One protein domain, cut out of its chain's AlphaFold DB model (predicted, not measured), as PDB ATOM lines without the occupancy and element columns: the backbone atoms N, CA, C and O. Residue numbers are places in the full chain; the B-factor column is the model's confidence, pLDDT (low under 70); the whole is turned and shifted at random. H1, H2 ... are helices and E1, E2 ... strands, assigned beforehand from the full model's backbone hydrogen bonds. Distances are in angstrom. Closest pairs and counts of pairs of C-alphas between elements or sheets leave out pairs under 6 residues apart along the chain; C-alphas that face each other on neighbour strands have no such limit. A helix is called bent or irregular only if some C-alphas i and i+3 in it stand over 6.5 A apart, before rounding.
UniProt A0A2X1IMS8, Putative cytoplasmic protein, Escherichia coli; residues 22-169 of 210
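What this domain is: This is residues 22 to 169 of the 210 residues of the protein "Putative cytoplasmic protein" of Escherichia coli (UniProt A0A2X1IMS8). An elongated body has two parts end to end: at one end the three-stranded sheet E1 E4 E5, at the other the parallel strand pair E2 and E3 with helices H3 and H4. The long bent helix H6 bridges them along one side, its arm H6a reaching H3 and its arm H6b packing over E1, while the link of residues 96 to 109 runs through the middle. The printed part has 148 residues, with six named helices and five named strands in the order E1 H1 H2 E2 H3 H4 E3 H5 E4 E5 H6; the class is mixed, helices and strands. The larger sheet, order E1, E4, E5, is antiparallel. The whole is compact, with a radius of gyration of the C-alphas of 15.0 A and spans of 47 by 30 by 26 A.

How they stand to each other: Edge strand E1, residues 22 to 28, is antiparallel to inner strand E4, residues 110 to 116, at 150 degrees; N 24 and O 113 are 2.9 A apart, within hydrogen-bond range. E4 forms a hairpin with edge strand E5, residues 122 to 126, with N 112 and O 125 at 2.8 A. H1, residues 29 to 32, is on this sheet at a height of 8.5 A, only just over E4 with 3 of its C-alphas. H1 and H2, residues 34 to 37, touch only at the corner, and only just, with 3 pairs of C-alphas within 8 A; the closest are Ser 30 and Leu 36, 5.4 A. E2, residues 40 to 44, is parallel to E3, residues 87 to 91, with N 42 and O 88 at 2.9 A. With H3, residues 56 to 68, and H4, residues 75 to 83, they form a strand-helix-strand unit, two parallel neighbour strands joined through helices, with a right-handed crossover. H3 touches H4 with its residues 62 to 67 alone, opposite ways at a steep tilt of 69 degrees, only just short of perpendicular; C-alphas Val 63 and Ala 78 are closest, 5.5 A. H5, residues 92 to 95, only grazes the larger sheet. H6, residues 142 to 163, was assigned as one helix by its hydrogen bonds but is bent: C-alphas 153 and 156 are 6.7 A apart, and its arms H6a, residues 142 to 153, and H6b, residues 156 to 163, stand at a steep tilt of 42 degrees. Residues 145 to 149 of H6a touch H3, the closest C-alphas being Leu 145 and Phe 68, 6.1 A. H6b is on the larger sheet over E1, at a height of 7.0 A, on the opposite face from H1; it runs along the strands, at 24 degrees to E1 on the local plane. Every O i to N i+4 pair is within hydrogen-bond range in H3, H4, H6a and H6b; H1, H2 and H5 are too short for such a pair.

Where its parts are: E1 begins at C-alpha 22, (122.491, 111.370, 178.156), and is 18.1 A long; E4 is 19.6 A and H3 18.3 A. H6a is 16.0 A, and H6b, 10.5 A, ends at C-alpha 163, (125.580, 115.184, 168.820).

The domain as a whole: The two C-alphas farthest apart, Ala 76 and Thr 118, are 47.8 A apart. The printed part has no cut; the links E2 to H3, H5 to E4 and E5 to H6 are long. Mean pLDDT of the printed part is 97.5, and no printed residue is under 70.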
ATOM      1  N   HIS A  22     122.511 110.645 179.418       98.62
ATOM      2  CA  HIS A  22     122.491 111.370 178.156       98.62
ATOM      3  C   HIS A  22     123.513 110.758 177.206       98.62
ATOM      4  O   HIS A  22     124.658 110.522 177.592       98.62
ATOM      5  N   TRP A  23     123.110 110.501 175.964       98.56
ATOM      6  CA  TRP A  23     124.050 110.141 174.908       98.56
ATOM      7  C   TRP A  23     124.699 111.417 174.380       98.56
ATOM      8  O   TRP A  23     124.025 112.249 173.768       98.56
ATOM      9  N   LEU A  24     125.987 111.579 174.675       98.25
ATOM     10  CA  LEU A  24     126.733 112.809 174.428       98.25
ATOM     11  C   LEU A  24     127.563 112.763 173.150       98.25
ATOM     12  O   LEU A  24     127.711 113.789 172.497       98.25
ATOM     13  N   ASP A  25     128.130 111.605 172.810       98.44
ATOM     14  CA  ASP A  25     129.094 111.513 171.713       98.44
ATOM     15  C   ASP A  25     129.228 110.083 171.163       98.44
ATOM     16  O   ASP A  25     128.700 109.123 171.734       98.44
ATOM     17  N   VAL A  26     129.958 109.930 170.060       98.62
ATOM     18  CA  VAL A  26     130.469 108.651 169.564       98.62
ATOM     19  C   VAL A  26     131.953 108.800 169.275       98.62
ATOM     20  O   VAL A  26     132.344 109.648 168.480       98.62
ATOM     21  N   GLN A  27     132.776 107.960 169.890       98.69
ATOM     22  CA  GLN A  27     134.235 108.054 169.806       98.69
ATOM     23  C   GLN A  27     134.860 106.670 169.589       98.69
ATOM     24  O   GLN A  27     134.215 105.660 169.900       98.69
ATOM     25  N   PRO A  28     136.094 106.576 169.055       98.69
ATOM     26  CA  PRO A  28     136.779 105.296 168.939       98.69
ATOM     27  C   PRO A  28     137.062 104.734 170.335       98.69
ATOM     28  O   PRO A  28     137.425 105.480 171.251       98.69
ATOM     29  N   ALA A  29     136.912 103.422 170.501       98.75
ATOM     30  CA  ALA A  29     137.031 102.758 171.795       98.75
ATOM     31  C   ALA A  29     138.375 103.039 172.495       98.75
ATOM     32  O   ALA A  29     138.397 103.268 173.703       98.75
ATOM     33  N   SER A  30     139.473 103.124 171.737       98.44
ATOM     34  CA  SER A  30     140.820 103.472 172.221       98.44
ATOM     35  C   SER A  30     140.919 104.822 172.932       98.44
ATOM     36  O   SER A  30     141.752 104.989 173.821       98.44
ATOM     37  N   SER A  31     140.075 105.789 172.564       98.44
ATOM     38  CA  SER A  31     140.041 107.112 173.202       98.44
ATOM     39  C   SER A  31     139.251 107.135 174.514       98.44
ATOM     40  O   SER A  31     139.391 108.069 175.300       98.44
ATOM     41  N   LEU A  32     138.416 106.118 174.748       98.38
ATOM     42  CA  LEU A  32     137.503 106.032 175.890       98.38
ATOM     43  C   LEU A  32     137.984 105.044 176.954       98.38
ATOM     44  O   LEU A  32     137.672 105.209 178.133       98.38
ATOM     45  N   ILE A  33     138.696 104.000 176.524       98.44
ATOM     46  CA  ILE A  33     139.108 102.859 177.340       98.44
ATOM     47  C   ILE A  33     140.606 102.652 177.114       98.44
ATOM     48  O   ILE A  33     141.031 102.149 176.074       98.44
ATOM     49  N   SER A  34     141.410 103.070 178.091       97.88
ATOM     50  CA  SER A  34     142.876 103.056 178.023       97.88
ATOM     51  C   SER A  34     143.460 101.665 177.794       97.88
ATOM     52  O   SER A  34     144.433 101.528 177.060       97.88
ATOM     53  N   GLU A  35     142.830 100.646 178.368       98.12
ATOM     54  CA  GLU A  35     143.238  99.245 178.346       98.12
ATOM     55  C   GLU A  35     143.251  98.677 176.918       98.12
ATOM     56  O   GLU A  35     144.001  97.753 176.617       98.12
ATOM     57  N   LEU A  36     142.475  99.264 175.997       98.19
ATOM     58  CA  LEU A  36     142.498  98.889 174.580       98.19
ATOM     59  C   LEU A  36     143.765  99.342 173.844       98.19
ATOM     60  O   LEU A  36     144.015  98.874 172.737       98.19
ATOM     61  N   ASN A  37     144.562 100.230 174.442       97.06
ATOM     62  CA  ASN A  37     145.840 100.676 173.886       97.06
ATOM     63  C   ASN A  37     147.016  99.790 174.332       97.06
ATOM     64  O   ASN A  37     148.145  99.974 173.871       97.06
ATOM     65  N   GLU A  38     146.771  98.823 175.219       93.31
ATOM     66  CA  GLU A  38     147.775  97.880 175.702       93.31
ATOM     67  C   GLU A  38     147.865  96.676 174.754       93.31
ATOM     68  O   GLU A  38     147.198  95.656 174.926       93.31
ATOM     69  N   GLY A  39     148.688  96.803 173.712       94.81
ATOM     70  CA  GLY A  39     148.920  95.722 172.751       94.81
ATOM     71  C   GLY A  39     147.659  95.315 171.977       94.81
ATOM     72  O   GLY A  39     146.844  96.156 171.603       94.81
ATOM     73  N   LYS A  40     147.513  94.015 171.689       98.19
ATOM     74  CA  LYS A  40     146.309  93.473 171.047       98.19
ATOM     75  C   LYS A  40     145.285  93.146 172.131       98.19
ATOM     76  O   LYS A  40     145.349  92.076 172.727       98.19
ATOM     77  N   THR A  41     144.350  94.054 172.388       98.56
ATOM     78  CA  THR A  41     143.302  93.849 173.397       98.56
ATOM     79  C   THR A  41     141.916  93.897 172.762       98.56
ATOM     80  O   THR A  41     141.617  94.786 171.964       98.56
ATOM     81  N   LEU A  42     141.062  92.939 173.124       98.69
ATOM     82  CA  LEU A  42     139.652  92.888 172.742       98.69
ATOM     83  C   LEU A  42     138.768  92.867 173.989       98.69
ATOM     84  O   LEU A  42     139.017  92.110 174.931       98.69
ATOM     85  N   LEU A  43     137.695  93.657 173.976       98.75
ATOM     86  CA  LEU A  43     136.640  93.513 174.975       98.75
ATOM     87  C   LEU A  43     135.690  92.380 174.595       98.75
ATOM     88  O   LEU A  43     135.593  92.034 173.419       98.75
ATOM     89  N   HIS A  44     134.950  91.837 175.560       98.50
ATOM     90  CA  HIS A  44     133.877  90.876 175.296       98.50
ATOM     91  C   HIS A  44     132.722  90.971 176.301       98.50
ATOM     92  O   HIS A  44     132.874  91.451 177.426       98.50
ATOM     93  N   ALA A  45     131.546  90.472 175.911       97.38
ATOM     94  CA  ALA A  45     130.407  90.345 176.816       97.38
ATOM     95  C   ALA A  45     130.609  89.218 177.848       97.38
ATOM     96  O   ALA A  45     131.377  88.279 177.631       97.38
ATOM     97  N   GLY A  46     129.851  89.278 178.947       96.38
ATOM     98  CA  GLY A  46     129.859  88.251 179.993       96.38
ATOM     99  C   GLY A  46     130.996  88.391 181.020       96.38
ATOM    100  O   GLY A  46     131.657  89.429 181.061       96.38
ATOM    101  N   PRO A  47     131.176  87.385 181.898       97.38
ATOM    102  CA  PRO A  47     132.247  87.338 182.900       97.38
ATOM    103  C   PRO A  47     133.609  86.995 182.263       97.38
ATOM    104  O   PRO A  47     133.619  86.553 181.116       97.38
ATOM    105  N   PRO A  48     134.740  87.138 182.990       97.62
ATOM    106  CA  PRO A  48     136.074  86.776 182.500       97.62
ATOM    107  C   PRO A  48     136.120  85.404 181.829       97.62
ATOM    108  O   PRO A  48     135.628  84.422 182.387       97.62
ATOM    109  N   MET A  49     136.723  85.341 180.643       95.12
ATOM    110  CA  MET A  49     136.753  84.125 179.839       95.12
ATOM    111  C   MET A  49     138.010  84.061 178.974       95.12
ATOM    112  O   MET A  49     138.438  85.065 178.407       95.12
ATOM    113  N   ARG A  50     138.589  82.864 178.840       95.69
ATOM    114  CA  ARG A  50     139.741  82.627 177.963       95.69
ATOM    115  C   ARG A  50     139.287  82.300 176.544       95.69
ATOM    116  O   ARG A  50     138.192  81.781 176.334       95.69
ATOM    117  N   TRP A  51     140.174  82.502 175.570       97.38
ATOM    118  CA  TRP A  51     139.942  82.149 174.163       97.38
ATOM    119  C   TRP A  51     139.367  80.737 173.967       97.38
ATOM    120  O   TRP A  51     138.422  80.539 173.205       97.38
ATOM    121  N   GLN A  52     139.909  79.739 174.672       97.44
ATOM    122  CA  GLN A  52     139.510  78.337 174.523       97.44
ATOM    123  C   GLN A  52     138.054  78.093 174.940       97.44
ATOM    124  O   GLN A  52     137.414  77.196 174.397       97.44
ATOM    125  N   GLU A  53     137.538  78.908 175.860       96.88
ATOM    126  CA  GLU A  53     136.187  78.827 176.423       96.88
ATOM    127  C   GLU A  53     135.163  79.615 175.589       96.88
ATOM    128  O   GLU A  53     133.957  79.434 175.754       96.88
ATOM    129  N   MET A  54     135.627  80.456 174.656       98.06
ATOM    130  CA  MET A  54     134.751  81.223 173.777       98.06
ATOM    131  C   MET A  54     133.939  80.316 172.849       98.06
ATOM    132  O   MET A  54     134.444  79.366 172.244       98.06
ATOM    133  N   THR A  55     132.666  80.667 172.679       97.62
ATOM    134  CA  THR A  55     131.771  80.000 171.727       97.62
ATOM    135  C   THR A  55     132.174  80.296 170.279       97.62
ATOM    136  O   THR A  55     132.835  81.296 170.002       97.62
ATOM    137  N   GLY A  56     131.740  79.459 169.330       98.00
ATOM    138  CA  GLY A  56     132.018  79.649 167.899       98.00
ATOM    139  C   GLY A  56     131.718  81.068 167.377       98.00
ATOM    140  O   GLY A  56     132.608  81.675 166.783       98.00
ATOM    141  N   PRO A  57     130.531  81.647 167.650       97.44
ATOM    142  CA  PRO A  57     130.224  83.028 167.272       97.44
ATOM    143  C   PRO A  57     131.180  84.066 167.872       97.44
ATOM    144  O   PRO A  57     131.605  84.983 167.176       97.44
ATOM    145  N   MET A  58     131.565  83.919 169.143       98.19
ATOM    146  CA  MET A  58     132.537  84.826 169.764       98.19
ATOM    147  C   MET A  58     133.916  84.690 169.123       98.19
ATOM    148  O   MET A  58     134.540  85.700 168.816       98.19
ATOM    149  N   LYS A  59     134.358  83.460 168.837       98.56
ATOM    150  CA  LYS A  59     135.625  83.211 168.138       98.56
ATOM    151  C   LYS A  59     135.650  83.855 166.754       98.56
ATOM    152  O   LYS A  59     136.617  84.533 166.421       98.56
ATOM    153  N   GLY A  60     134.568  83.711 165.987       98.50
ATOM    154  CA  GLY A  60     134.425  84.377 164.692       98.50
ATOM    155  C   GLY A  60     134.465  85.903 164.809       98.50
ATOM    156  O   GLY A  60     135.129  86.572 164.023       98.50
ATOM    157  N   ALA A  61     133.827  86.469 165.834       98.50
ATOM    158  CA  ALA A  61     133.865  87.907 166.081       98.50
ATOM    159  C   ALA A  61     135.287  88.402 166.415       98.50
ATOM    160  O   ALA A  61     135.703  89.439 165.907       98.50
ATOM    161  N   CYS A  62     136.064  87.639 167.192       98.69
ATOM    162  CA  CYS A  62     137.470  87.949 167.463       98.69
ATOM    163  C   CYS A  62     138.333  87.891 166.198       98.69
ATOM    164  O   CYS A  62     139.146  88.786 165.985       98.69
ATOM    165  N   VAL A  63     138.132  86.892 165.330       98.81
ATOM    166  CA  VAL A  63     138.791  86.834 164.011       98.81
ATOM    167  C   VAL A  63     138.460  88.089 163.202       98.81
ATOM    168  O   VAL A  63     139.364  88.757 162.702       98.81
ATOM    169  N   GLY A  64     137.180  88.462 163.137       98.62
ATOM    170  CA  GLY A  64     136.738  89.686 162.471       98.62
ATOM    171  C   GLY A  64     137.384  90.949 163.032       98.62
ATOM    172  O   GLY A  64     137.813  91.804 162.260       98.62
ATOM    173  N   ALA A  65     137.518  91.050 164.353       98.69
ATOM    174  CA  ALA A  65     138.195  92.164 165.005       98.69
ATOM    175  C   ALA A  65     139.696  92.213 164.663       98.69
ATOM    176  O   ALA A  65     140.199  93.278 164.312       98.69
ATOM    177  N   CYS A  66     140.398  91.074 164.665       98.81
ATOM    178  CA  CYS A  66     141.806  90.996 164.252       98.81
ATOM    179  C   CYS A  66     142.016  91.475 162.806       98.81
ATOM    180  O   CYS A  66     142.980  92.188 162.524       98.81
ATOM    181  N   LEU A  67     141.116  91.094 161.894       98.81
ATOM    182  CA  LEU A  67     141.146  91.531 160.494       98.81
ATOM    183  C   LEU A  67     140.810  93.021 160.355       98.81
ATOM    184  O   LEU A  67     141.434  93.733 159.569       98.81
ATOM    185  N   PHE A  68     139.834  93.507 161.122       98.75
ATOM    186  CA  PHE A  68     139.420  94.908 161.120       98.75
ATOM    187  C   PHE A  68     140.527  95.847 161.621       98.75
ATOM    188  O   PHE A  68     140.778  96.875 160.992       98.75
ATOM    189  N   GLU A  69     141.220  95.474 162.700       98.56
ATOM    190  CA  GLU A  69     142.359  96.228 163.245       98.56
ATOM    191  C   GLU A  69     143.650  96.051 162.426       98.56
ATOM    192  O   GLU A  69     144.656  96.706 162.694       98.56
ATOM    193  N   GLY A  70     143.651  95.161 161.429       98.12
ATOM    194  CA  GLY A  70     144.828  94.882 160.607       98.12
ATOM    195  C   GLY A  70     145.941  94.133 161.346       98.12
ATOM    196  O   GLY A  70     147.086  94.146 160.900       98.12
ATOM    197  N   TRP A  71     145.629  93.463 162.461       98.44
ATOM    198  CA  TRP A  71     146.574  92.581 163.158       98.44
ATOM    199  C   TRP A  71     146.897  91.330 162.336       98.44
ATOM    200  O   TRP A  71     147.978  90.759 162.471       98.44
ATOM    201  N   ALA A  72     145.960  90.925 161.478       98.44
ATOM    202  CA  ALA A  72     146.079  89.801 160.568       98.44
ATOM    203  C   ALA A  72     145.637  90.188 159.150       98.44
ATOM    204  O   ALA A  72     144.771  91.043 158.967       98.44
ATOM    205  N   LYS A  73     146.229  89.534 158.149       97.50
ATOM    206  CA  LYS A  73     145.904  89.697 156.724       97.50
ATOM    207  C   LYS A  73     144.795  88.756 156.260       97.50
ATOM    208  O   LYS A  73     144.114  89.059 155.286       97.50
ATOM    209  N   ASP A  74     144.641  87.625 156.938       98.12
ATOM    210  CA  ASP A  74     143.674  86.581 156.624       98.12
ATOM    211  C   ASP A  74     143.248  85.816 157.887       98.12
ATOM    212  O   ASP A  74     143.774  86.024 158.986       98.12
ATOM    213  N   GLU A  75     142.242  84.955 157.729       98.12
ATOM    214  CA  GLU A  75     141.673  84.149 158.811       98.12
ATOM    215  C   GLU A  75     142.722  83.251 159.478       98.12
ATOM    216  O   GLU A  75     142.755  83.161 160.704       98.12
ATOM    217  N   ALA A  76     143.609  82.627 158.697       98.44
ATOM    218  CA  ALA A  76     144.620  81.717 159.226       98.44
ATOM    219  C   ALA A  76     145.597  82.452 160.155       98.44
ATOM    220  O   ALA A  76     145.897  81.975 161.250       98.44
ATOM    221  N   GLN A  77     146.048  83.645 159.758       98.56
ATOM    222  CA  GLN A  77     146.891  84.483 160.602       98.56
ATOM    223  C   GLN A  77     146.135  84.988 161.840       98.56
ATOM    224  O   GLN A  77     146.703  85.005 162.931       98.56
ATOM    225  N   ALA A  78     144.864  85.376 161.701       98.62
ATOM    226  CA  ALA A  78     144.051  85.827 162.830       98.62
ATOM    227  C   ALA A  78     143.881  84.719 163.881       98.62
ATOM    228  O   ALA A  78     144.065  84.971 165.072       98.62
ATOM    229  N   LEU A  79     143.584  83.494 163.438       98.38
ATOM    230  CA  LEU A  79     143.481  82.321 164.304       98.38
ATOM    231  C   LEU A  79     144.804  82.025 165.004       98.38
ATOM    232  O   LEU A  79     144.801  81.840 166.216       98.38
ATOM    233  N   ALA A  80     145.930  82.071 164.288       98.38
ATOM    234  CA  ALA A  80     147.242  81.849 164.889       98.38
ATOM    235  C   ALA A  80     147.536  82.837 166.033       98.38
ATOM    236  O   ALA A  80     147.941  82.409 167.110       98.38
ATOM    237  N   ILE A  81     147.266  84.136 165.840       98.06
ATOM    238  CA  ILE A  81     147.455  85.174 166.873       98.06
ATOM    239  C   ILE A  81     146.570  84.889 168.103       98.06
ATOM    240  O   ILE A  81     147.021  84.992 169.246       98.06
ATOM    241  N   LEU A  82     145.308  84.507 167.881       98.38
ATOM    242  CA  LEU A  82     144.348  84.212 168.952       98.38
ATOM    243  C   LEU A  82     144.719  82.935 169.724       98.38
ATOM    244  O   LEU A  82     144.662  82.910 170.953       98.38
ATOM    245  N   GLU A  83     145.133  81.881 169.022       97.88
ATOM    246  CA  GLU A  83     145.519  80.590 169.603       97.88
ATOM    247  C   GLU A  83     146.842  80.650 170.368       97.88
ATOM    248  O   GLU A  83     146.987  79.975 171.388       97.88
ATOM    249  N   GLN A  84     147.779  81.489 169.920       97.19
ATOM    250  CA  GLN A  84     149.057  81.725 170.597       97.19
ATOM    251  C   GLN A  84     148.920  82.596 171.854       97.19
ATOM    252  O   GLN A  84     149.888  82.754 172.596       97.19
ATOM    253  N   GLY A  85     147.723  83.127 172.134       96.81
ATOM    254  CA  GLY A  85     147.469  83.947 173.318       96.81
ATOM    255  C   GLY A  85     148.071  85.349 173.225       96.81
ATOM    256  O   GLY A  85     148.330  85.971 174.249       96.81
ATOM    257  N   GLU A  86     148.291  85.856 172.008       97.56
ATOM    258  CA  GLU A  86     148.786  87.218 171.789       97.56
ATOM    259  C   GLU A  86     147.718  88.296 172.026       97.56
ATOM    260  O   GLU A  86     148.054  89.481 172.082       97.56
ATOM    261  N   VAL A  87     146.441  87.905 172.115       98.38
ATOM    262  CA  VAL A  87     145.312  88.809 172.373       98.38
ATOM    263  C   VAL A  87     144.896  88.736 173.835       98.38
ATOM    264  O   VAL A  87     144.556  87.668 174.346       98.38
ATOM    265  N   ASN A  88     144.869  89.893 174.487       98.12
ATOM    266  CA  ASN A  88     144.291  90.062 175.809       98.12
ATOM    267  C   ASN A  88     142.768  90.255 175.714       98.12
ATOM    268  O   ASN A  88     142.274  90.972 174.842       98.12
ATOM    269  N   PHE A  89     142.024  89.632 176.629       98.44
ATOM    270  CA  PHE A  89     140.564  89.676 176.659       98.44
ATOM    271  C   PHE A  89     140.066  90.300 177.956       98.44
ATOM    272  O   PHE A  89     140.370  89.812 179.044       98.44
ATOM    273  N   ILE A  90     139.268  91.362 177.836       98.44
ATOM    274  CA  ILE A  90     138.727  92.094 178.984       98.44
ATOM    275  C   ILE A  90     137.192  92.085 178.926       98.44
ATOM    276  O   ILE A  90     136.609  92.507 177.927       98.44
ATOM    277  N   PRO A  91     136.486  91.664 179.986       98.56
ATOM    278  CA  PRO A  91     135.041  91.837 180.058       98.56
ATOM    279  C   PRO A  91     134.649  93.309 179.930       98.56
ATOM    280  O   PRO A  91     135.183  94.147 180.655       98.56
ATOM    281  N   CYS A  92     133.653  93.631 179.102       98.56
ATOM    282  CA  CYS A  92     133.190  95.014 178.945       98.56
ATOM    283  C   CYS A  92     132.853  95.667 180.303       98.56
ATOM    284  O   CYS A  92     133.203  96.821 180.549       98.56
ATOM    285  N   HIS A  93     132.256  94.903 181.227       98.06
ATOM    286  CA  HIS A  93     131.859  95.386 182.554       98.06
ATOM    287  C   HIS A  93     133.036  95.805 183.452       98.06
ATOM    288  O   HIS A  93     132.814  96.528 184.417       98.06
ATOM    289  N   HIS A  94     134.274  95.389 183.156       98.31
ATOM    290  CA  HIS A  94     135.459  95.840 183.898       98.31
ATOM    291  C   HIS A  94     135.900  97.255 183.506       98.31
ATOM    292  O   HIS A  94     136.588  97.911 184.279       98.31
ATOM    293  N   VAL A  95     135.478  97.734 182.334       98.06
ATOM    294  CA  VAL A  95     135.906  99.011 181.743       98.06
ATOM    295  C   VAL A  95     134.718  99.941 181.471       98.06
ATOM    296  O   VAL A  95     134.716 100.727 180.526       98.06
ATOM    297  N   ASN A  96     133.672  99.842 182.302       98.06
ATOM    298  CA  ASN A  96     132.429 100.623 182.198       98.06
ATOM    299  C   ASN A  96     131.724 100.511 180.832       98.06
ATOM    300  O   ASN A  96     130.984 101.408 180.426       98.06
ATOM    301  N   ALA A  97     131.937  99.411 180.113       98.62
ATOM    302  CA  ALA A  97     131.309  99.153 178.831       98.62
ATOM    303  C   ALA A  97     130.294  98.008 178.923       98.62
ATOM    304  O   ALA A  97     130.333  97.158 179.813       98.62
ATOM    305  N   VAL A  98     129.416  97.940 177.934       98.31
ATOM    306  CA  VAL A  98     128.558  96.786 177.662       98.31
ATOM    307  C   VAL A  98     128.648  96.435 176.182       98.31
ATOM    308  O   VAL A  98     128.910  97.292 175.344       98.31
ATOM    309  N   GLY A  99     128.459  95.160 175.853       96.00
ATOM    310  CA  GLY A  99     128.514  94.675 174.479       96.00
ATOM    311  C   GLY A  99     127.320  93.766 174.182       96.00
ATOM    312  O   GLY A  99     127.081  92.833 174.950       96.00
ATOM    313  N   PRO A 100     126.555  94.000 173.103       94.19
ATOM    314  CA  PRO A 100     125.449  93.135 172.721       94.19
ATOM    315  C   PRO A 100     125.965  91.794 172.181       94.19
ATOM    316  O   PRO A 100     126.931  91.745 171.418       94.19
ATOM    317  N   MET A 101     125.260  90.706 172.505       94.50
ATOM    318  CA  MET A 101     125.589  89.344 172.054       94.50
ATOM    319  C   MET A 101     127.002  88.926 172.497       94.50
ATOM    320  O   MET A 101     127.244  88.848 173.696       94.50
ATOM    321  N   GLY A 102     127.933  88.667 171.568       91.00
ATOM    322  CA  GLY A 102     129.329  88.368 171.912       91.00
ATOM    323  C   GLY A 102     130.097  89.569 172.477       91.00
ATOM    324  O   GLY A 102     131.101  89.390 173.164       91.00
ATOM    325  N   GLY A 103     129.629  90.793 172.210       95.44
ATOM    326  CA  GLY A 103     130.194  92.029 172.751       95.44
ATOM    327  C   GLY A 103     131.637  92.331 172.345       95.44
ATOM    328  O   GLY A 103     132.261  93.168 172.993       95.44
ATOM    329  N   ILE A 104     132.166  91.665 171.309       98.44
ATOM    330  CA  ILE A 104     133.545  91.882 170.868       98.44
ATOM    331  C   ILE A 104     133.718  93.332 170.422       98.44
ATOM    332  O   ILE A 104     132.981  93.815 169.561       98.44
ATOM    333  N   THR A 105     134.674  94.020 171.042       98.62
ATOM    334  CA  THR A 105     134.998  95.420 170.746       98.62
ATOM    335  C   THR A 105     136.508  95.584 170.681       98.62
ATOM    336  O   THR A 105     137.209  95.186 171.610       98.62
ATOM    337  N   SER A 106     137.002  96.178 169.598       98.56
ATOM    338  CA  SER A 106     138.416  96.504 169.408       98.56
ATOM    339  C   SER A 106     138.657  98.018 169.428       98.56
ATOM    340  O   SER A 106     137.717  98.811 169.360       98.56
ATOM    341  N   ALA A 107     139.926  98.414 169.529       98.50
ATOM    342  CA  ALA A 107     140.379  99.794 169.706       98.50
ATOM    343  C   ALA A 107     139.774 100.804 168.708       98.50
ATOM    344  O   ALA A 107     139.368 101.896 169.105       98.50
ATOM    345  N   SER A 108     139.676 100.443 167.430       98.56
ATOM    346  CA  SER A 108     139.192 101.326 166.364       98.56
ATOM    347  C   SER A 108     137.668 101.296 166.189       98.56
ATOM    348  O   SER A 108     137.141 102.000 165.323       98.56
ATOM    349  N   MET A 109     136.937 100.476 166.957       98.69
ATOM    350  CA  MET A 109     135.480 100.415 166.848       98.69
ATOM    351  C   MET A 109     134.819 101.639 167.492       98.69
ATOM    352  O   MET A 109     135.239 102.079 168.564       98.69
ATOM    353  N   PRO A 110     133.757 102.178 166.875       98.62
ATOM    354  CA  PRO A 110     133.030 103.311 167.424       98.62
ATOM    355  C   PRO A 110     132.122 102.903 168.585       98.62
ATOM    356  O   PRO A 110     131.391 101.910 168.510       98.62
ATOM    357  N   MET A 111     132.132 103.717 169.637       98.69
ATOM    358  CA  MET A 111     131.395 103.488 170.876       98.69
ATOM    359  C   MET A 111     130.550 104.704 171.245       98.69
ATOM    360  O   MET A 111     131.008 105.841 171.146       98.69
ATOM    361  N   LEU A 112     129.327 104.464 171.716       98.56
ATOM    362  CA  LEU A 112     128.483 105.477 172.338       98.56
ATOM    363  C   LEU A 112     129.149 105.968 173.628       98.56
ATOM    364  O   LEU A 112     129.582 105.159 174.448       98.56
ATOM    365  N   VAL A 113     129.146 107.281 173.839       98.62
ATOM    366  CA  VAL A 113     129.531 107.928 175.096       98.62
ATOM    367  C   VAL A 113     128.263 108.355 175.819       98.62
ATOM    368  O   VAL A 113     127.621 109.336 175.436       98.62
ATOM    369  N   VAL A 114     127.884 107.605 176.854       98.69
ATOM    370  CA  VAL A 114     126.722 107.917 177.688       98.69
ATOM    371  C   VAL A 114     127.197 108.418 179.041       98.69
ATOM    372  O   VAL A 114     127.986 107.755 179.707       98.69
ATOM    373  N   GLU A 115     126.697 109.571 179.470       98.44
ATOM    374  CA  GLU A 115     126.992 110.141 180.783       98.44
ATOM    375  C   GLU A 115     125.717 110.249 181.611       98.44
ATOM    376  O   GLU A 115     124.698 110.774 181.160       98.44
ATOM    377  N   ASN A 116     125.763 109.768 182.849       98.00
ATOM    378  CA  ASN A 116     124.741 110.074 183.835       98.00
ATOM    379  C   ASN A 116     124.966 111.500 184.350       98.00
ATOM    380  O   ASN A 116     125.753 111.699 185.273       98.00
ATOM    381  N   VAL A 117     124.244 112.483 183.813       96.44
ATOM    382  CA  VAL A 117     124.448 113.903 184.174       96.44
ATOM    383  C   VAL A 117     124.119 114.218 185.639       96.44
ATOM    384  O   VAL A 117     124.451 115.295 186.123       96.44
ATOM    385  N   THR A 118     123.466 113.297 186.355       96.88
ATOM    386  CA  THR A 118     123.187 113.439 187.789       96.88
ATOM    387  C   THR A 118     124.432 113.202 188.650       96.88
ATOM    388  O   THR A 118     124.604 113.892 189.650       96.88
ATOM    389  N   ASP A 119     125.284 112.233 188.288       95.94
ATOM    390  CA  ASP A 119     126.440 111.808 189.104       95.94
ATOM    391  C   ASP A 119     127.786 111.858 188.354       95.94
ATOM    392  O   ASP A 119     128.829 111.559 188.930       95.94
ATOM    393  N   GLY A 120     127.784 112.213 187.067       96.62
ATOM    394  CA  GLY A 120     128.975 112.370 186.225       96.62
ATOM    395  C   GLY A 120     129.628 111.066 185.752       96.62
ATOM    396  O   GLY A 120     130.591 111.112 184.989       96.62
ATOM    397  N   ASN A 121     129.137 109.893 186.169       97.69
ATOM    398  CA  ASN A 121     129.694 108.614 185.721       97.69
ATOM    399  C   ASN A 121     129.326 108.316 184.255       97.69
ATOM    400  O   ASN A 121     128.231 108.651 183.798       97.69
ATOM    401  N   ARG A 122     130.226 107.636 183.535       98.12
ATOM    402  CA  ARG A 122     130.052 107.277 182.119       98.12
ATOM    403  C   ARG A 122     129.901 105.778 181.910       98.12
ATOM    404  O   ARG A 122     130.410 104.986 182.698       98.12
ATOM    405  N   ALA A 123     129.203 105.423 180.840       98.50
ATOM    406  CA  ALA A 123     129.106 104.068 180.329       98.50
ATOM    407  C   ALA A 123     129.214 104.068 178.802       98.50
ATOM    408  O   ALA A 123     128.830 105.038 178.139       98.50
ATOM    409  N   TYR A 124     129.716 102.965 178.255       98.75
ATOM    410  CA  TYR A 124     130.000 102.846 176.830       98.75
ATOM    411  C   TYR A 124     129.377 101.591 176.219       98.75
ATOM    412  O   TYR A 124     129.174 100.583 176.891       98.75
ATOM    413  N   CYS A 125     129.080 101.635 174.926       98.38
ATOM    414  CA  CYS A 125     128.595 100.480 174.170       98.38
ATOM    415  C   CYS A 125     129.011 100.627 172.709       98.38
ATOM    416  O   CYS A 125     129.099 101.752 172.225       98.38
ATOM    417  N   ASN A 126     129.257  99.531 171.995       95.44
ATOM    418  CA  ASN A 126     129.517  99.605 170.559       95.44
ATOM    419  C   ASN A 126     128.232  99.939 169.769       95.44
ATOM    420  O   ASN A 126     127.109  99.869 170.276       95.44
ATOM    421  N   LEU A 127     128.391 100.338 168.506       96.19
ATOM    422  CA  LEU A 127     127.255 100.627 167.627       96.19
ATOM    423  C   LEU A 127     126.628  99.350 167.042       96.19
ATOM    424  O   LEU A 127     127.302  98.362 166.756       96.19
ATOM    425  N   ASN A 128     125.320  99.400 166.780       95.19
ATOM    426  CA  ASN A 128     124.614  98.341 166.060       95.19
ATOM    427  C   ASN A 128     125.019  98.335 164.575       95.19
ATOM    428  O   ASN A 128     124.817  99.318 163.868       95.19
ATOM    429  N   GLU A 129     125.531  97.202 164.101       93.94
ATOM    430  CA  GLU A 129     125.975  96.999 162.716       93.94
ATOM    431  C   GLU A 129     124.826  96.876 161.694       93.94
ATOM    432  O   GLU A 129     125.065  96.826 160.491       93.94
ATOM    433  N   GLY A 130     123.576  96.773 162.149       91.75
ATOM    434  CA  GLY A 130     122.406  96.500 161.315       91.75
ATOM    435  C   GLY A 130     121.906  95.054 161.417       91.75
ATOM    436  O   GLY A 130     122.131  94.353 162.408       91.75
ATOM    437  N   ILE A 131     121.154  94.625 160.401       88.25
ATOM    438  CA  ILE A 131     120.491  93.313 160.330       88.25
ATOM    439  C   ILE A 131     121.221  92.426 159.312       88.25
ATOM    440  O   ILE A 131     121.727  92.919 158.306       88.25
ATOM    441  N   GLY A 132     121.243  91.112 159.546       92.62
ATOM    442  CA  GLY A 132     121.819  90.125 158.630       92.62
ATOM    443  C   GLY A 132     123.178  89.615 159.103       92.62
ATOM    444  O   GLY A 132     123.340  89.294 160.279       92.62
ATOM    445  N   LYS A 133     124.144  89.511 158.182       94.94
ATOM    446  CA  LYS A 133     125.517  89.080 158.486       94.94
ATOM    447  C   LYS A 133     126.253  90.186 159.246       94.94
ATOM    448  O   LYS A 133     126.547  91.236 158.672       94.94
ATOM    449  N   VAL A 134     126.522  89.944 160.527       96.94
ATOM    450  CA  VAL A 134     127.124  90.912 161.458       96.94
ATOM    451  C   VAL A 134     128.132  90.238 162.390       96.94
ATOM    452  O   VAL A 134     127.974  89.066 162.754       96.94
ATOM    453  N   MET A 135     129.152  90.988 162.793       97.50
ATOM    454  CA  MET A 135     130.258  90.538 163.631       97.50
ATOM    455  C   MET A 135     129.803  90.149 165.030       97.50
ATOM    456  O   MET A 135     130.290  89.156 165.559       97.50
ATOM    457  N   ARG A 136     128.795  90.813 165.609       95.81
ATOM    458  CA  ARG A 136     128.236  90.416 166.919       95.81
ATOM    459  C   ARG A 136     127.661  88.990 166.967       95.81
ATOM    460  O   ARG A 136     127.438  88.471 168.061       95.81
ATOM    461  N   PHE A 137     127.425  88.364 165.807       96.62
ATOM    462  CA  PHE A 137     127.043  86.951 165.656       96.62
ATOM    463  C   PHE A 137     128.148  86.076 165.038       96.62
ATOM    464  O   PHE A 137     127.900  84.925 164.686       96.62
ATOM    465  N   GLY A 138     129.367  86.599 164.919       97.31
ATOM    466  CA  GLY A 138     130.551  85.867 164.482       97.31
ATOM    467  C   GLY A 138     130.839  85.893 162.986       97.31
ATOM    468  O   GLY A 138     131.717  85.160 162.545       97.31
ATOM    469  N   ALA A 139     130.130  86.703 162.195       97.75
ATOM    470  CA  ALA A 139     130.446  86.864 160.778       97.75
ATOM    471  C   ALA A 139     131.612  87.850 160.579       97.75
ATOM    472  O   ALA A 139     131.649  88.897 161.213       97.75
ATOM    473  N   TYR A 140     132.534  87.548 159.665       97.69
ATOM    474  CA  TYR A 140     133.721  88.380 159.397       97.69
ATOM    475  C   TYR A 140     134.093  88.438 157.906       97.69
ATOM    476  O   TYR A 140     135.239  88.694 157.549       97.69
ATOM    477  N   GLY A 141     133.120  88.196 157.021       97.62
ATOM    478  CA  GLY A 141     133.309  88.359 155.579       97.62
ATOM    479  C   GLY A 141     133.604  89.812 155.189       97.62
ATOM    480  O   GLY A 141     133.380  90.740 155.968       97.62
ATOM    481  N   GLU A 142     134.070  90.022 153.958       97.31
ATOM    482  CA  GLU A 142     134.454  91.357 153.477       97.31
ATOM    483  C   GLU A 142     133.298  92.372 153.527       97.31
ATOM    484  O   GLU A 142     133.524  93.558 153.762       97.31
ATOM    485  N   ASP A 143     132.049  91.919 153.384       97.06
ATOM    486  CA  ASP A 143     130.854  92.751 153.548       97.06
ATOM    487  C   ASP A 143     130.688  93.265 154.990       97.06
ATOM    488  O   ASP A 143     130.279  94.410 155.199       97.06
ATOM    489  N   VAL A 144     131.040  92.446 155.985       98.06
ATOM    490  CA  VAL A 144     131.042  92.824 157.404       98.06
ATOM    491  C   VAL A 144     132.192  93.783 157.700       98.06
ATOM    492  O   VAL A 144     131.973  94.842 158.290       98.06
ATOM    493  N   LEU A 145     133.407  93.464 157.246       98.38
ATOM    494  CA  LEU A 145     134.587  94.304 157.477       98.38
ATOM    495  C   LEU A 145     134.452  95.675 156.804       98.38
ATOM    496  O   LEU A 145     134.738  96.696 157.428       98.38
ATOM    497  N   THR A 146     133.944  95.720 155.570       98.31
ATOM    498  CA  THR A 146     133.638  96.974 154.864       98.31
ATOM    499  C   THR A 146     132.655  97.828 155.657       98.31
ATOM    500  O   THR A 146     132.854  99.037 155.791       98.31
ATOM    501  N   ARG A 147     131.621  97.214 156.245       98.12
ATOM    502  CA  ARG A 147     130.654  97.927 157.083       98.12
ATOM    503  C   ARG A 147     131.294  98.492 158.344       98.12
ATOM    504  O   ARG A 147     131.049  99.650 158.655       98.12
ATOM    505  N   HIS A 148     132.138  97.729 159.032       98.31
ATOM    506  CA  HIS A 148     132.856  98.229 160.205       98.31
ATOM    507  C   HIS A 148     133.800  99.388 159.863       98.31
ATOM    508  O   HIS A 148     133.830 100.380 160.593       98.31
ATOM    509  N   ARG A 149     134.514  99.320 158.731       98.69
ATOM    510  CA  ARG A 149     135.333 100.442 158.238       98.69
ATOM    511  C   ARG A 149     134.468 101.669 157.947       98.69
ATOM    512  O   ARG A 149     134.792 102.748 158.421       98.69
ATOM    513  N   TRP A 150     133.316 101.510 157.290       98.62
ATOM    514  CA  TRP A 150     132.360 102.610 157.094       98.62
ATOM    515  C   TRP A 150     131.819 103.167 158.420       98.62
ATOM    516  O   TRP A 150     131.689 104.382 158.577       98.62
ATOM    517  N   MET A 151     131.530 102.306 159.398       98.69
ATOM    518  CA  MET A 151     131.062 102.743 160.712       98.69
ATOM    519  C   MET A 151     132.117 103.592 161.433       98.69
ATOM    520  O   MET A 151     131.769 104.605 162.037       98.69
ATOM    521  N   ARG A 152     133.394 103.207 161.339       98.62
ATOM    522  CA  ARG A 152     134.534 103.968 161.869       98.62
ATOM    523  C   ARG A 152     134.751 105.276 161.106       98.62
ATOM    524  O   ARG A 152     134.839 106.328 161.721       98.62
ATOM    525  N   ASP A 153     134.827 105.215 159.781       98.62
ATOM    526  CA  ASP A 153     135.318 106.326 158.957       98.62
ATOM    527  C   ASP A 153     134.232 107.346 158.600       98.62
ATOM    528  O   ASP A 153     134.541 108.490 158.275       98.62
ATOM    529  N   VAL A 154     132.956 106.949 158.653       98.31
ATOM    530  CA  VAL A 154     131.825 107.787 158.227       98.31
ATOM    531  C   VAL A 154     130.780 107.922 159.326       98.31
ATOM    532  O   VAL A 154     130.488 109.039 159.753       98.31
ATOM    533  N   LEU A 155     130.207 106.811 159.805       98.25
ATOM    534  CA  LEU A 155     129.082 106.876 160.745       98.25
ATOM    535  C   LEU A 155     129.473 107.564 162.055       98.25
ATOM    536  O   LEU A 155     128.745 108.436 162.523       98.25
ATOM    537  N   MET A 156     130.610 107.189 162.641       98.56
ATOM    538  CA  MET A 156     131.080 107.759 163.900       98.56
ATOM    539  C   MET A 156     131.325 109.269 163.807       98.56
ATOM    540  O   MET A 156     130.696 109.983 164.589       98.56
ATOM    541  N   PRO A 157     132.134 109.793 162.859       98.38
ATOM    542  CA  PRO A 157     132.306 111.236 162.705       98.38
ATOM    543  C   PRO A 157     130.987 111.986 162.491       98.38
ATOM    544  O   PRO A 157     130.789 113.055 163.064       98.38
ATOM    545  N   VAL A 158     130.056 111.420 161.714       98.31
ATOM    546  CA  VAL A 158     128.738 112.030 161.471       98.31
ATOM    547  C   VAL A 158     127.899 112.083 162.748       98.31
ATOM    548  O   VAL A 158     127.308 113.122 163.044       98.31
ATOM    549  N   LEU A 159     127.841 110.990 163.515       98.31
ATOM    550  CA  LEU A 159     127.097 110.948 164.775       98.31
ATOM    551  C   LEU A 159     127.716 111.876 165.822       98.31
ATOM    552  O   LEU A 159     126.982 112.641 166.443       98.31
ATOM    553  N   SER A 160     129.043 111.861 165.968       98.38
ATOM    554  CA  SER A 160     129.773 112.760 166.865       98.38
ATOM    555  C   SER A 160     129.494 114.227 166.528       98.38
ATOM    556  O   SER A 160     129.048 114.996 167.379       98.38
ATOM    557  N   ALA A 161     129.616 114.609 165.252       98.12
ATOM    558  CA  ALA A 161     129.332 115.971 164.810       98.12
ATOM    559  C   ALA A 161     127.858 116.366 165.002       98.12
ATOM    560  O   ALA A 161     127.565 117.508 165.359       98.12
ATOM    561  N   ALA A 162     126.914 115.449 164.775       98.06
ATOM    562  CA  ALA A 162     125.494 115.702 165.000       98.06
ATOM    563  C   ALA A 162     125.177 115.914 166.489       98.06
ATOM    564  O   ALA A 162     124.455 116.854 166.827       98.06
ATOM    565  N   LEU A 163     125.740 115.081 167.369       97.81
ATOM    566  CA  LEU A 163     125.580 115.184 168.820       97.81
ATOM    567  C   LEU A 163     126.261 116.436 169.382       97.81
ATOM    568  O   LEU A 163     125.660 117.126 170.198       97.81
ATOM    569  N   GLY A 164     127.435 116.817 168.869       96.62
ATOM    570  CA  GLY A 164     128.145 118.040 169.264       96.62
ATOM    571  C   GLY A 164     127.394 119.343 168.956       96.62
ATOM    572  O   GLY A 164     127.737 120.403 169.475       96.62
ATOM    573  N   ARG A 165     126.336 119.289 168.136       95.81
ATOM    574  CA  ARG A 165     125.415 120.417 167.894       95.81
ATOM    575  C   ARG A 165     124.275 120.495 168.910       95.81
ATOM    576  O   ARG A 165     123.478 121.431 168.854       95.81
ATOM    577  N   MET A 166     124.150 119.503 169.787       95.44
ATOM    578  CA  MET A 166     123.107 119.401 170.800       95.44
ATOM    579  C   MET A 166     123.714 119.743 172.161       95.44
ATOM    580  O   MET A 166     124.571 119.019 172.648       95.44
ATOM    581  N   GLU A 167     123.239 120.815 172.800       90.62
ATOM    582  CA  GLU A 167     123.813 121.347 174.053       90.62
ATOM    583  C   GLU A 167     123.977 120.293 175.161       90.62
ATOM    584  O   GLU A 167     124.929 120.342 175.932       90.62
ATOM    585  N   ARG A 168     123.057 119.324 175.237       91.25
ATOM    586  CA  ARG A 168     123.051 118.273 176.266       91.25
ATOM    587  C   ARG A 168     123.026 116.860 175.684       91.25
ATOM    588  O   ARG A 168     122.689 115.919 176.395       91.25
ATOM    589  N   GLY A 169     123.325 116.702 174.394       96.25
ATOM    590  CA  GLY A 169     123.117 115.430 173.703       96.25
ATOM    591  C   GLY A 169     121.652 114.974 173.754       96.25
ATOM    592  O   GLY A 169     120.728 115.793 173.729       96.25
TER     593      GLY A 169